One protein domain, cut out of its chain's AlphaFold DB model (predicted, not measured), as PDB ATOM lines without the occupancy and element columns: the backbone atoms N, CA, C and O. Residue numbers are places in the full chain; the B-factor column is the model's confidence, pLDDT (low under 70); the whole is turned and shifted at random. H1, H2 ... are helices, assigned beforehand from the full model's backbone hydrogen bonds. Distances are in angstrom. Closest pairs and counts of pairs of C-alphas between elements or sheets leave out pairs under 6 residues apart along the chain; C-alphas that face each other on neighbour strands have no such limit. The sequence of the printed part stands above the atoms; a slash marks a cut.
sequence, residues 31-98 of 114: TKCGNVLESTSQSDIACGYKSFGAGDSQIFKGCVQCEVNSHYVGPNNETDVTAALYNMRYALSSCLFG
ATOM      1  N   THR A  31      40.123 -15.263  41.194       90.94
ATOM      2  CA  THR A  31      39.117 -15.920  42.044       90.94
ATOM      3  C   THR A  31      39.437 -15.812  43.536       90.94
ATOM      4  O   THR A  31      38.528 -15.816  44.364       90.94
ATOM      5  N   LYS A  32      40.718 -15.713  43.908       92.50
ATOM      6  CA  LYS A  32      41.148 -15.509  45.302       92.50
ATOM      7  C   LYS A  32      40.959 -14.063  45.763       92.50
ATOM      8  O   LYS A  32      40.876 -13.840  46.964       92.50
ATOM      9  N   CYS A  33      40.848 -13.127  44.825       91.62
ATOM     10  CA  CYS A  33      40.744 -11.690  45.070       91.62
ATOM     11  C   CYS A  33      39.309 -11.140  44.991       91.62
ATOM     12  O   CYS A  33      39.106  -9.931  45.027       91.62
ATOM     13  N   GLY A  34      38.302 -12.018  44.905       86.31
ATOM     14  CA  GLY A  34      36.888 -11.622  44.902       86.31
ATOM     15  C   GLY A  34      36.301 -11.330  43.517       86.31
ATOM     16  O   GLY A  34      35.126 -10.998  43.424       86.31
ATOM     17  N   ASN A  35      37.066 -11.535  42.434       78.25
ATOM     18  CA  ASN A  35      36.658 -11.307  41.036       78.25
ATOM     19  C   ASN A  35      36.270  -9.859  40.676       78.25
ATOM     20  O   ASN A  35      35.636  -9.639  39.644       78.25
ATOM     21  N   VAL A  36      36.649  -8.871  41.485       68.44
ATOM     22  CA  VAL A  36      36.377  -7.453  41.217       68.44
ATOM     23  C   VAL A  36      37.709  -6.723  41.036       68.44
ATOM     24  O   VAL A  36      38.591  -6.834  41.880       68.44
ATOM     25  N   LEU A  37      37.863  -6.007  39.916       67.69
ATOM     26  CA  LEU A  37      39.150  -5.458  39.448       67.69
ATOM     27  C   LEU A  37      39.396  -3.983  39.816       67.69
ATOM     28  O   LEU A  37      40.369  -3.395  39.361       67.69
ATOM     29  N   GLU A  38      38.507  -3.363  40.590       67.38
ATOM     30  CA  GLU A  38      38.462  -1.902  40.719       67.38
ATOM     31  C   GLU A  38      39.585  -1.349  41.617       67.38
ATOM     32  O   GLU A  38      40.368  -0.512  41.177       67.38
ATOM     33  N   SER A  39      39.673  -1.788  42.881       79.81
ATOM     34  CA  SER A  39      40.733  -1.411  43.837       79.81
ATOM     35  C   SER A  39      40.505  -2.056  45.208       79.81
ATOM     36  O   SER A  39      39.368  -2.355  45.556       79.81
ATOM     37  N   THR A  40      41.566  -2.175  46.012       89.19
ATOM     38  CA  THR A  40      41.470  -2.533  47.439       89.19
ATOM     39  C   THR A  40      40.951  -1.357  48.258       89.19
ATOM     40  O   THR A  40      41.527  -0.267  48.223       89.19
ATOM     41  N   SER A  41      39.893  -1.588  49.031       88.81
ATOM     42  CA  SER A  41      39.235  -0.600  49.885       88.81
ATOM     43  C   SER A  41      39.434  -0.891  51.379       88.81
ATOM     44  O   SER A  41      40.018  -1.895  51.785       88.81
ATOM     45  N   GLN A  42      38.953   0.012  52.245       87.12
ATOM     46  CA  GLN A  42      39.065  -0.157  53.699       87.12
ATOM     47  C   GLN A  42      38.273  -1.366  54.220       87.12
ATOM     48  O   GLN A  42      38.704  -1.980  55.190       87.12
ATOM     49  N   SER A  43      37.138  -1.711  53.603       86.88
ATOM     50  CA  SER A  43      36.330  -2.868  54.015       86.88
ATOM     51  C   SER A  43      36.966  -4.208  53.651       86.88
ATOM     52  O   SER A  43      36.603  -5.221  54.237       86.88
ATOM     53  N   ASP A  44      37.928  -4.223  52.727       88.44
ATOM     54  CA  ASP A  44      38.621  -5.450  52.327       88.44
ATOM     55  C   ASP A  44      39.747  -5.822  53.305       88.44
ATOM     56  O   ASP A  44      40.227  -6.954  53.310       88.44
ATOM     57  N   ILE A  45      40.181  -4.888  54.159       89.38
ATOM     58  CA  ILE A  45      41.298  -5.075  55.089       89.38
ATOM     59  C   ILE A  45      40.831  -5.075  56.546       89.38
ATOM     60  O   ILE A  45      39.863  -4.422  56.920       89.38
ATOM     61  N   ALA A  46      41.575  -5.769  57.406       89.12
ATOM     62  CA  ALA A  46      41.383  -5.713  58.850       89.12
ATOM     63  C   ALA A  46      42.706  -5.401  59.547       89.12
ATOM     64  O   ALA A  46      43.694  -6.113  59.375       89.12
ATOM     65  N   CYS A  47      42.708  -4.341  60.353       87.25
ATOM     66  CA  CYS A  47      43.925  -3.811  60.963       87.25
ATOM     67  C   CYS A  47      44.277  -4.449  62.312       87.25
ATOM     68  O   CYS A  47      45.436  -4.432  62.718       87.25
ATOM     69  N   GLY A  48      43.299  -5.023  63.018       85.12
ATOM     70  CA  GLY A  48      43.548  -5.725  64.272       85.12
ATOM     71  C   GLY A  48      44.126  -7.122  64.042       85.12
ATOM     72  O   GLY A  48      43.644  -7.869  63.187       85.12
ATOM     73  N   TYR A  49      45.093  -7.525  64.869       80.81
ATOM     74  CA  TYR A  49      45.721  -8.851  64.781       80.81
ATOM     75  C   TYR A  49      44.710 -10.014  64.771       80.81
ATOM     76  O   TYR A  49      44.813 -10.920  63.952       80.81
ATOM     77  N   LYS A  50      43.696  -9.975  65.649       82.88
ATOM     78  CA  LYS A  50      42.669 -11.034  65.749       82.88
ATOM     79  C   LYS A  50      41.673 -11.047  64.588       82.88
ATOM     80  O   LYS A  50      41.022 -12.061  64.367       82.88
ATOM     81  N   SER A  51      41.515  -9.918  63.905       81.88
ATOM     82  CA  SER A  51      40.583  -9.772  62.785       81.88
ATOM     83  C   SER A  51      41.225 -10.110  61.443       81.88
ATOM     84  O   SER A  51      40.503 -10.426  60.504       81.88
ATOM     85  N   PHE A  52      42.558 -10.079  61.348       82.94
ATOM     86  CA  PHE A  52      43.268 -10.400  60.117       82.94
ATOM     87  C   PHE A  52      43.038 -11.855  59.684       82.94
ATOM     88  O   PHE A  52      43.331 -12.800  60.416       82.94
ATOM     89  N   GLY A  53      42.550 -12.038  58.455       82.12
ATOM     90  CA  GLY A  53      42.247 -13.350  57.887       82.12
ATOM     91  C   GLY A  53      40.910 -13.941  58.340       82.12
ATOM     92  O   GLY A  53      40.665 -15.116  58.072       82.12
ATOM     93  N   ALA A  54      40.067 -13.153  59.009       83.12
ATOM     94  CA  ALA A  54      38.693 -13.497  59.353       83.12
ATOM     95  C   ALA A  54      37.708 -12.544  58.655       83.12
ATOM     96  O   ALA A  54      38.066 -11.410  58.317       83.12
ATOM     97  N   GLY A  55      36.468 -13.010  58.469       84.69
ATOM     98  CA  GLY A  55      35.405 -12.246  57.812       84.69
ATOM     99  C   GLY A  55      35.856 -11.721  56.452       84.69
ATOM    100  O   GLY A  55      36.468 -12.446  55.674       84.69
ATOM    101  N   ASP A  56      35.624 -10.438  56.216       77.94
ATOM    102  CA  ASP A  56      35.914  -9.757  54.951       77.94
ATOM    103  C   ASP A  56      37.414  -9.759  54.595       77.94
ATOM    104  O   ASP A  56      37.806  -9.967  53.445       77.94
ATOM    105  N   SER A  57      38.291  -9.683  55.604       87.06
ATOM    106  CA  SER A  57      39.750  -9.687  55.402       87.06
ATOM    107  C   SER A  57      40.337 -11.046  55.003       87.06
ATOM    108  O   SER A  57      41.527 -11.147  54.682       87.06
ATOM    109  N   GLN A  58      39.529 -12.114  55.009       91.38
ATOM    110  CA  GLN A  58      39.958 -13.426  54.524       91.38
ATOM    111  C   GLN A  58      40.259 -13.399  53.017       91.38
ATOM    112  O   GLN A  58      41.185 -14.078  52.571       91.38
ATOM    113  N   ILE A  59      39.509 -12.591  52.253       92.00
ATOM    114  CA  ILE A  59      39.704 -12.420  50.809       92.00
ATOM    115  C   ILE A  59      41.033 -11.710  50.575       92.00
ATOM    116  O   ILE A  59      41.864 -12.210  49.825       92.00
ATOM    117  N   PHE A  60      41.299 -10.622  51.304       93.25
ATOM    118  CA  PHE A  60      42.586  -9.929  51.253       93.25
ATOM    119  C   PHE A  60      43.765 -10.850  51.555       93.25
ATOM    120  O   PHE A  60      44.712 -10.916  50.771       93.25
ATOM    121  N   LYS A  61      43.692 -11.629  52.642       93.75
ATOM    122  CA  LYS A  61      44.743 -12.598  52.981       93.75
ATOM    123  C   LYS A  61      44.961 -13.616  51.855       93.75
ATOM    124  O   LYS A  61      46.105 -13.878  51.489       93.75
ATOM    125  N   GLY A  62      43.884 -14.195  51.325       94.88
ATOM    126  CA  GLY A  62      43.952 -15.196  50.258       94.88
ATOM    127  C   GLY A  62      44.483 -14.635  48.939       94.88
ATOM    128  O   GLY A  62      45.276 -15.301  48.274       94.88
ATOM    129  N   CYS A  63      44.079 -13.414  48.592       95.25
ATOM    130  CA  CYS A  63      44.533 -12.696  47.410       95.25
ATOM    131  C   CYS A  63      46.033 -12.423  47.477       95.25
ATOM    132  O   CYS A  63      46.782 -12.974  46.674       95.25
ATOM    133  N   VAL A  64      46.492 -11.704  48.509       96.00
ATOM    134  CA  VAL A  64      47.911 -11.356  48.668       96.00
ATOM    135  C   VAL A  64      48.774 -12.616  48.716       96.00
ATOM    136  O   VAL A  64      49.823 -12.660  48.085       96.00
ATOM    137  N   GLN A  65      48.329 -13.677  49.402       97.19
ATOM    138  CA  GLN A  65      49.061 -14.944  49.434       97.19
ATOM    139  C   GLN A  65      49.178 -15.595  48.049       97.19
ATOM    140  O   GLN A  65      50.213 -16.188  47.747       97.19
ATOM    141  N   CYS A  66      48.146 -15.517  47.211       97.69
ATOM    142  CA  CYS A  66      48.230 -16.002  45.837       97.69
ATOM    143  C   CYS A  66      49.201 -15.147  45.017       97.69
ATOM    144  O   CYS A  66      50.120 -15.676  44.398       97.69
ATOM    145  N   GLU A  67      49.033 -13.829  45.074       97.19
ATOM    146  CA  GLU A  67      49.762 -12.877  44.244       97.19
ATOM    147  C   GLU A  67      51.274 -12.885  44.508       97.19
ATOM    148  O   GLU A  67      52.058 -12.898  43.561       97.19
ATOM    149  N   VAL A  68      51.707 -12.964  45.777       98.06
ATOM    150  CA  VAL A  68      53.145 -13.032  46.119       98.06
ATOM    151  C   VAL A  68      53.824 -14.317  45.638       98.06
ATOM    152  O   VAL A  68      55.042 -14.336  45.485       98.06
ATOM    153  N   ASN A  69      53.057 -15.390  45.418       98.12
ATOM    154  CA  ASN A  69      53.559 -16.674  44.916       98.12
ATOM    155  C   ASN A  69      53.325 -16.847  43.407       98.12
ATOM    156  O   ASN A  69      53.682 -17.881  42.842       98.12
ATOM    157  N   SER A  70      52.687 -15.877  42.753       97.19
ATOM    158  CA  SER A  70      52.333 -15.966  41.345       97.19
ATOM    159  C   SER A  70      53.505 -15.559  40.451       97.19
ATOM    160  O   SER A  70      54.250 -14.623  40.736       97.19
ATOM    161  N   HIS A  71      53.634 -16.257  39.323       97.19
ATOM    162  CA  HIS A  71      54.570 -15.930  38.242       97.19
ATOM    163  C   HIS A  71      53.880 -15.224  37.068       97.19
ATOM    164  O   HIS A  71      54.449 -15.124  35.981       97.19
ATOM    165  N   TYR A  72      52.635 -14.780  37.255       96.88
ATOM    166  CA  TYR A  72      51.874 -14.111  36.213       96.88
ATOM    167  C   TYR A  72      52.502 -12.765  35.834       96.88
ATOM    168  O   TYR A  72      52.829 -11.944  36.697       96.88
ATOM    169  N   VAL A  73      52.610 -12.546  34.524       97.00
ATOM    170  CA  VAL A  73      52.996 -11.278  33.906       97.00
ATOM    171  C   VAL A  73      51.937 -10.949  32.860       97.00
ATOM    172  O   VAL A  73      51.749 -11.694  31.897       97.00
ATOM    173  N   GLY A  74      51.220  -9.859  33.088       91.38
ATOM    174  CA  GLY A  74      50.189  -9.339  32.211       91.38
ATOM    175  C   GLY A  74      50.730  -8.360  31.167       91.38
ATOM    176  O   GLY A  74      51.944  -8.168  31.019       91.38
ATOM    177  N   PRO A  75      49.822  -7.714  30.419       89.81
ATOM    178  CA  PRO A  75      50.166  -6.605  29.537       89.81
ATOM    179  C   PRO A  75      50.930  -5.503  30.290       89.81
ATOM    180  O   PRO A  75      50.783  -5.345  31.497       89.81
ATOM    181  N   ASN A  76      51.760  -4.730  29.586       89.31
ATOM    182  CA  ASN A  76      52.548  -3.625  30.163       89.31
ATOM    183  C   ASN A  76      53.552  -4.022  31.267       89.31
ATOM    184  O   ASN A  76      54.050  -3.148  31.974       89.31
ATOM    185  N   ASN A  77      53.901  -5.310  31.385       90.44
ATOM    186  CA  ASN A  77      54.753  -5.857  32.450       90.44
ATOM    187  C   ASN A  77      54.158  -5.711  33.863       90.44
ATOM    188  O   ASN A  77      54.898  -5.709  34.849       90.44
ATOM    189  N   GLU A  78      52.834  -5.609  33.975       90.06
ATOM    190  CA  GLU A  78      52.149  -5.706  35.262       90.06
ATOM    191  C   GLU A  78      52.258  -7.143  35.778       90.06
ATOM    192  O   GLU A  78      51.992  -8.101  35.058       90.06
ATOM    193  N   THR A  79      52.687  -7.318  37.023       95.62
ATOM    194  CA  THR A  79      52.853  -8.644  37.636       95.62
ATOM    195  C   THR A  79      51.948  -8.782  38.842       95.62
ATOM    196  O   THR A  79      51.591  -7.796  39.495       95.62
ATOM    197  N   ASP A  80      51.589 -10.009  39.196       95.75
ATOM    198  CA  ASP A  80      50.822 -10.225  40.427       95.75
ATOM    199  C   ASP A  80      51.608  -9.768  41.659       95.75
ATOM    200  O   ASP A  80      51.043  -9.215  42.594       95.75
ATOM    201  N   VAL A  81      52.938  -9.847  41.613       97.25
ATOM    202  CA  VAL A  81      53.794  -9.305  42.671       97.25
ATOM    203  C   VAL A  81      53.628  -7.785  42.808       97.25
ATOM    204  O   VAL A  81      53.591  -7.272  43.926       97.25
ATOM    205  N   THR A  82      53.475  -7.040  41.705       94.88
ATOM    206  CA  THR A  82      53.197  -5.593  41.778       94.88
ATOM    207  C   THR A  82      51.817  -5.286  42.376       94.88
ATOM    208  O   THR A  82      51.707  -4.338  43.155       94.88
ATOM    209  N   ALA A  83      50.804  -6.118  42.109       94.44
ATOM    210  CA  ALA A  83      49.486  -6.023  42.744       94.44
ATOM    211  C   ALA A  83      49.558  -6.327  44.256       94.44
ATOM    212  O   ALA A  83      49.098  -5.526  45.075       94.44
ATOM    213  N   ALA A  84      50.275  -7.385  44.649       96.38
ATOM    214  CA  ALA A  84      50.506  -7.720  46.054       96.38
ATOM    215  C   ALA A  84      51.180  -6.574  46.823       96.38
ATOM    216  O   ALA A  84      50.789  -6.250  47.947       96.38
ATOM    217  N   LEU A  85      52.197  -5.943  46.226       96.00
ATOM    218  CA  LEU A  85      52.891  -4.799  46.822       96.00
ATOM    219  C   LEU A  85      51.959  -3.603  47.013       96.00
ATOM    220  O   LEU A  85      52.015  -2.954  48.061       96.00
ATOM    221  N   TYR A  86      51.085  -3.327  46.044       93.75
ATOM    222  CA  TYR A  86      50.052  -2.302  46.183       93.75
ATOM    223  C   TYR A  86      49.119  -2.614  47.361       93.75
ATOM    224  O   TYR A  86      48.938  -1.773  48.244       93.75
ATOM    225  N   ASN A  87      48.598  -3.841  47.425       94.75
ATOM    226  CA  ASN A  87      47.675  -4.300  48.464       94.75
ATOM    227  C   ASN A  87      48.286  -4.194  49.866       94.75
ATOM    228  O   ASN A  87      47.673  -3.643  50.784       94.75
ATOM    229  N   MET A  88      49.528  -4.653  50.026       95.00
ATOM    230  CA  MET A  88      50.266  -4.541  51.285       95.00
ATOM    231  C   MET A  88      50.551  -3.085  51.656       95.00
ATOM    232  O   MET A  88      50.362  -2.707  52.811       95.00
ATOM    233  N   ARG A  89      50.963  -2.244  50.697       94.19
ATOM    234  CA  ARG A  89      51.180  -0.810  50.938       94.19
ATOM    235  C   ARG A  89      49.896  -0.125  51.399       94.19
ATOM    236  O   ARG A  89      49.953   0.659  52.344       94.19
ATOM    237  N   TYR A  90      48.765  -0.414  50.758       92.19
ATOM    238  CA  TYR A  90      47.466   0.125  51.147       92.19
ATOM    239  C   TYR A  90      47.105  -0.296  52.575       92.19
ATOM    240  O   TYR A  90      46.829   0.559  53.410       92.19
ATOM    241  N   ALA A  91      47.192  -1.594  52.889       91.06
ATOM    242  CA  ALA A  91      46.888  -2.103  54.223       91.06
ATOM    243  C   ALA A  91      47.789  -1.489  55.302       91.06
ATOM    244  O   ALA A  91      47.292  -1.035  56.328       91.06
ATOM    245  N   LEU A  92      49.102  -1.411  55.067       90.75
ATOM    246  CA  LEU A  92      50.037  -0.775  55.998       90.75
ATOM    247  C   LEU A  92      49.711   0.708  56.193       90.75
ATOM    248  O   LEU A  92      49.660   1.179  57.328       90.75
ATOM    249  N   SER A  93      49.460   1.431  55.099       90.94
ATOM    250  CA  SER A  93      49.132   2.855  55.141       90.94
ATOM    251  C   SER A  93      47.849   3.116  55.927       90.94
ATOM    252  O   SER A  93      47.823   3.952  56.833       90.94
ATOM    253  N   SER A  94      46.802   2.344  55.645       90.19
ATOM    254  CA  SER A  94      45.520   2.455  56.328       90.19
ATOM    255  C   SER A  94      45.628   2.053  57.794       90.19
ATOM    256  O   SER A  94      45.192   2.797  58.657       90.19
ATOM    257  N   CYS A  95      46.262   0.923  58.105       88.50
ATOM    258  CA  CYS A  95      46.248   0.371  59.458       88.50
ATOM    259  C   CYS A  95      47.234   1.021  60.431       88.50
ATOM    260  O   CYS A  95      46.964   1.038  61.636       88.50
ATOM    261  N   LEU A  96      48.371   1.527  59.941       87.69
ATOM    262  CA  LEU A  96      49.368   2.194  60.783       87.69
ATOM    263  C   LEU A  96      49.151   3.700  60.844       87.69
ATOM    264  O   LEU A  96      49.251   4.283  61.921       87.69
ATOM    265  N   PHE A  97      48.858   4.324  59.703       87.75
ATOM    266  CA  PHE A  97      48.780   5.782  59.603       87.75
ATOM    267  C   PHE A  97      47.348   6.302  59.482       87.75
ATOM    268  O   PHE A  97      47.144   7.506  59.600       87.75
ATOM    269  N   GLY A  98      46.354   5.433  59.272       87.88
ATOM    270  CA  GLY A  98      44.974   5.866  59.059       87.88
ATOM    271  C   GLY A  98      44.786   6.597  57.730       87.88
ATOM    272  O   GLY A  98      43.989   7.521  57.671       87.88
TER     273      GLY A  98
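What this domain is: This is residues 31 to 98 of the 114 residues of an uncharacterized protein of Beauveria bassiana (UniProt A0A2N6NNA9). Two helices, the longer H2 and the shorter H1, form a splayed helical hairpin, a V whose narrow end lies where H1 ends and H2 begins. Residues 31 to 56, with no named element, run along one side of the V and then into its wide end, where Ile 45 lies between the two helices; residues 69 to 79 loop round beyond the narrow end. The printed part has 68 residues with two named helices, H1 then H2, and no named strand; the class is all helix, though under half of the residues, 30 of 68, are in named elements. The whole is compact, with a radius of gyration of the C-alphas of 11.9 A and spans of 35 by 24 by 21 A.

Where its parts are: H2, the longest helix, holds residues 80 to 97 and measures 25.1 A from C-alpha 80 at (50.822, -10.225, 40.427) to C-alpha 97 at (48.780, 5.782, 59.603). H1 holds residues 57 to 68, 16.6 A from first to last C-alpha, and begins at C-alpha 57 at (39.750, -9.687, 55.402).

How they stand to each other: H2 touches H1 with residues 80 to 88 alone, and H1 touches H2 with residues 63 to 68 alone. Their closest C-alphas, those of Glu 67 and Asp 80, are 4.8 A apart. The two helices form a hairpin and run opposite ways at a steep tilt of 43 degrees, centre to centre 11.3 A. In H1 and H2 every O i to N i+4 pair is within hydrogen-bond range.

The domain as a whole: The two C-alphas farthest apart, those of Lys 50 and Asn 76, are 37.7 A apart. The printed part has no cut, and the link from H1 to H2, 11 residues, is long. The mean pLDDT of the printed part is 89.7; residues 36 to 38 are under 70.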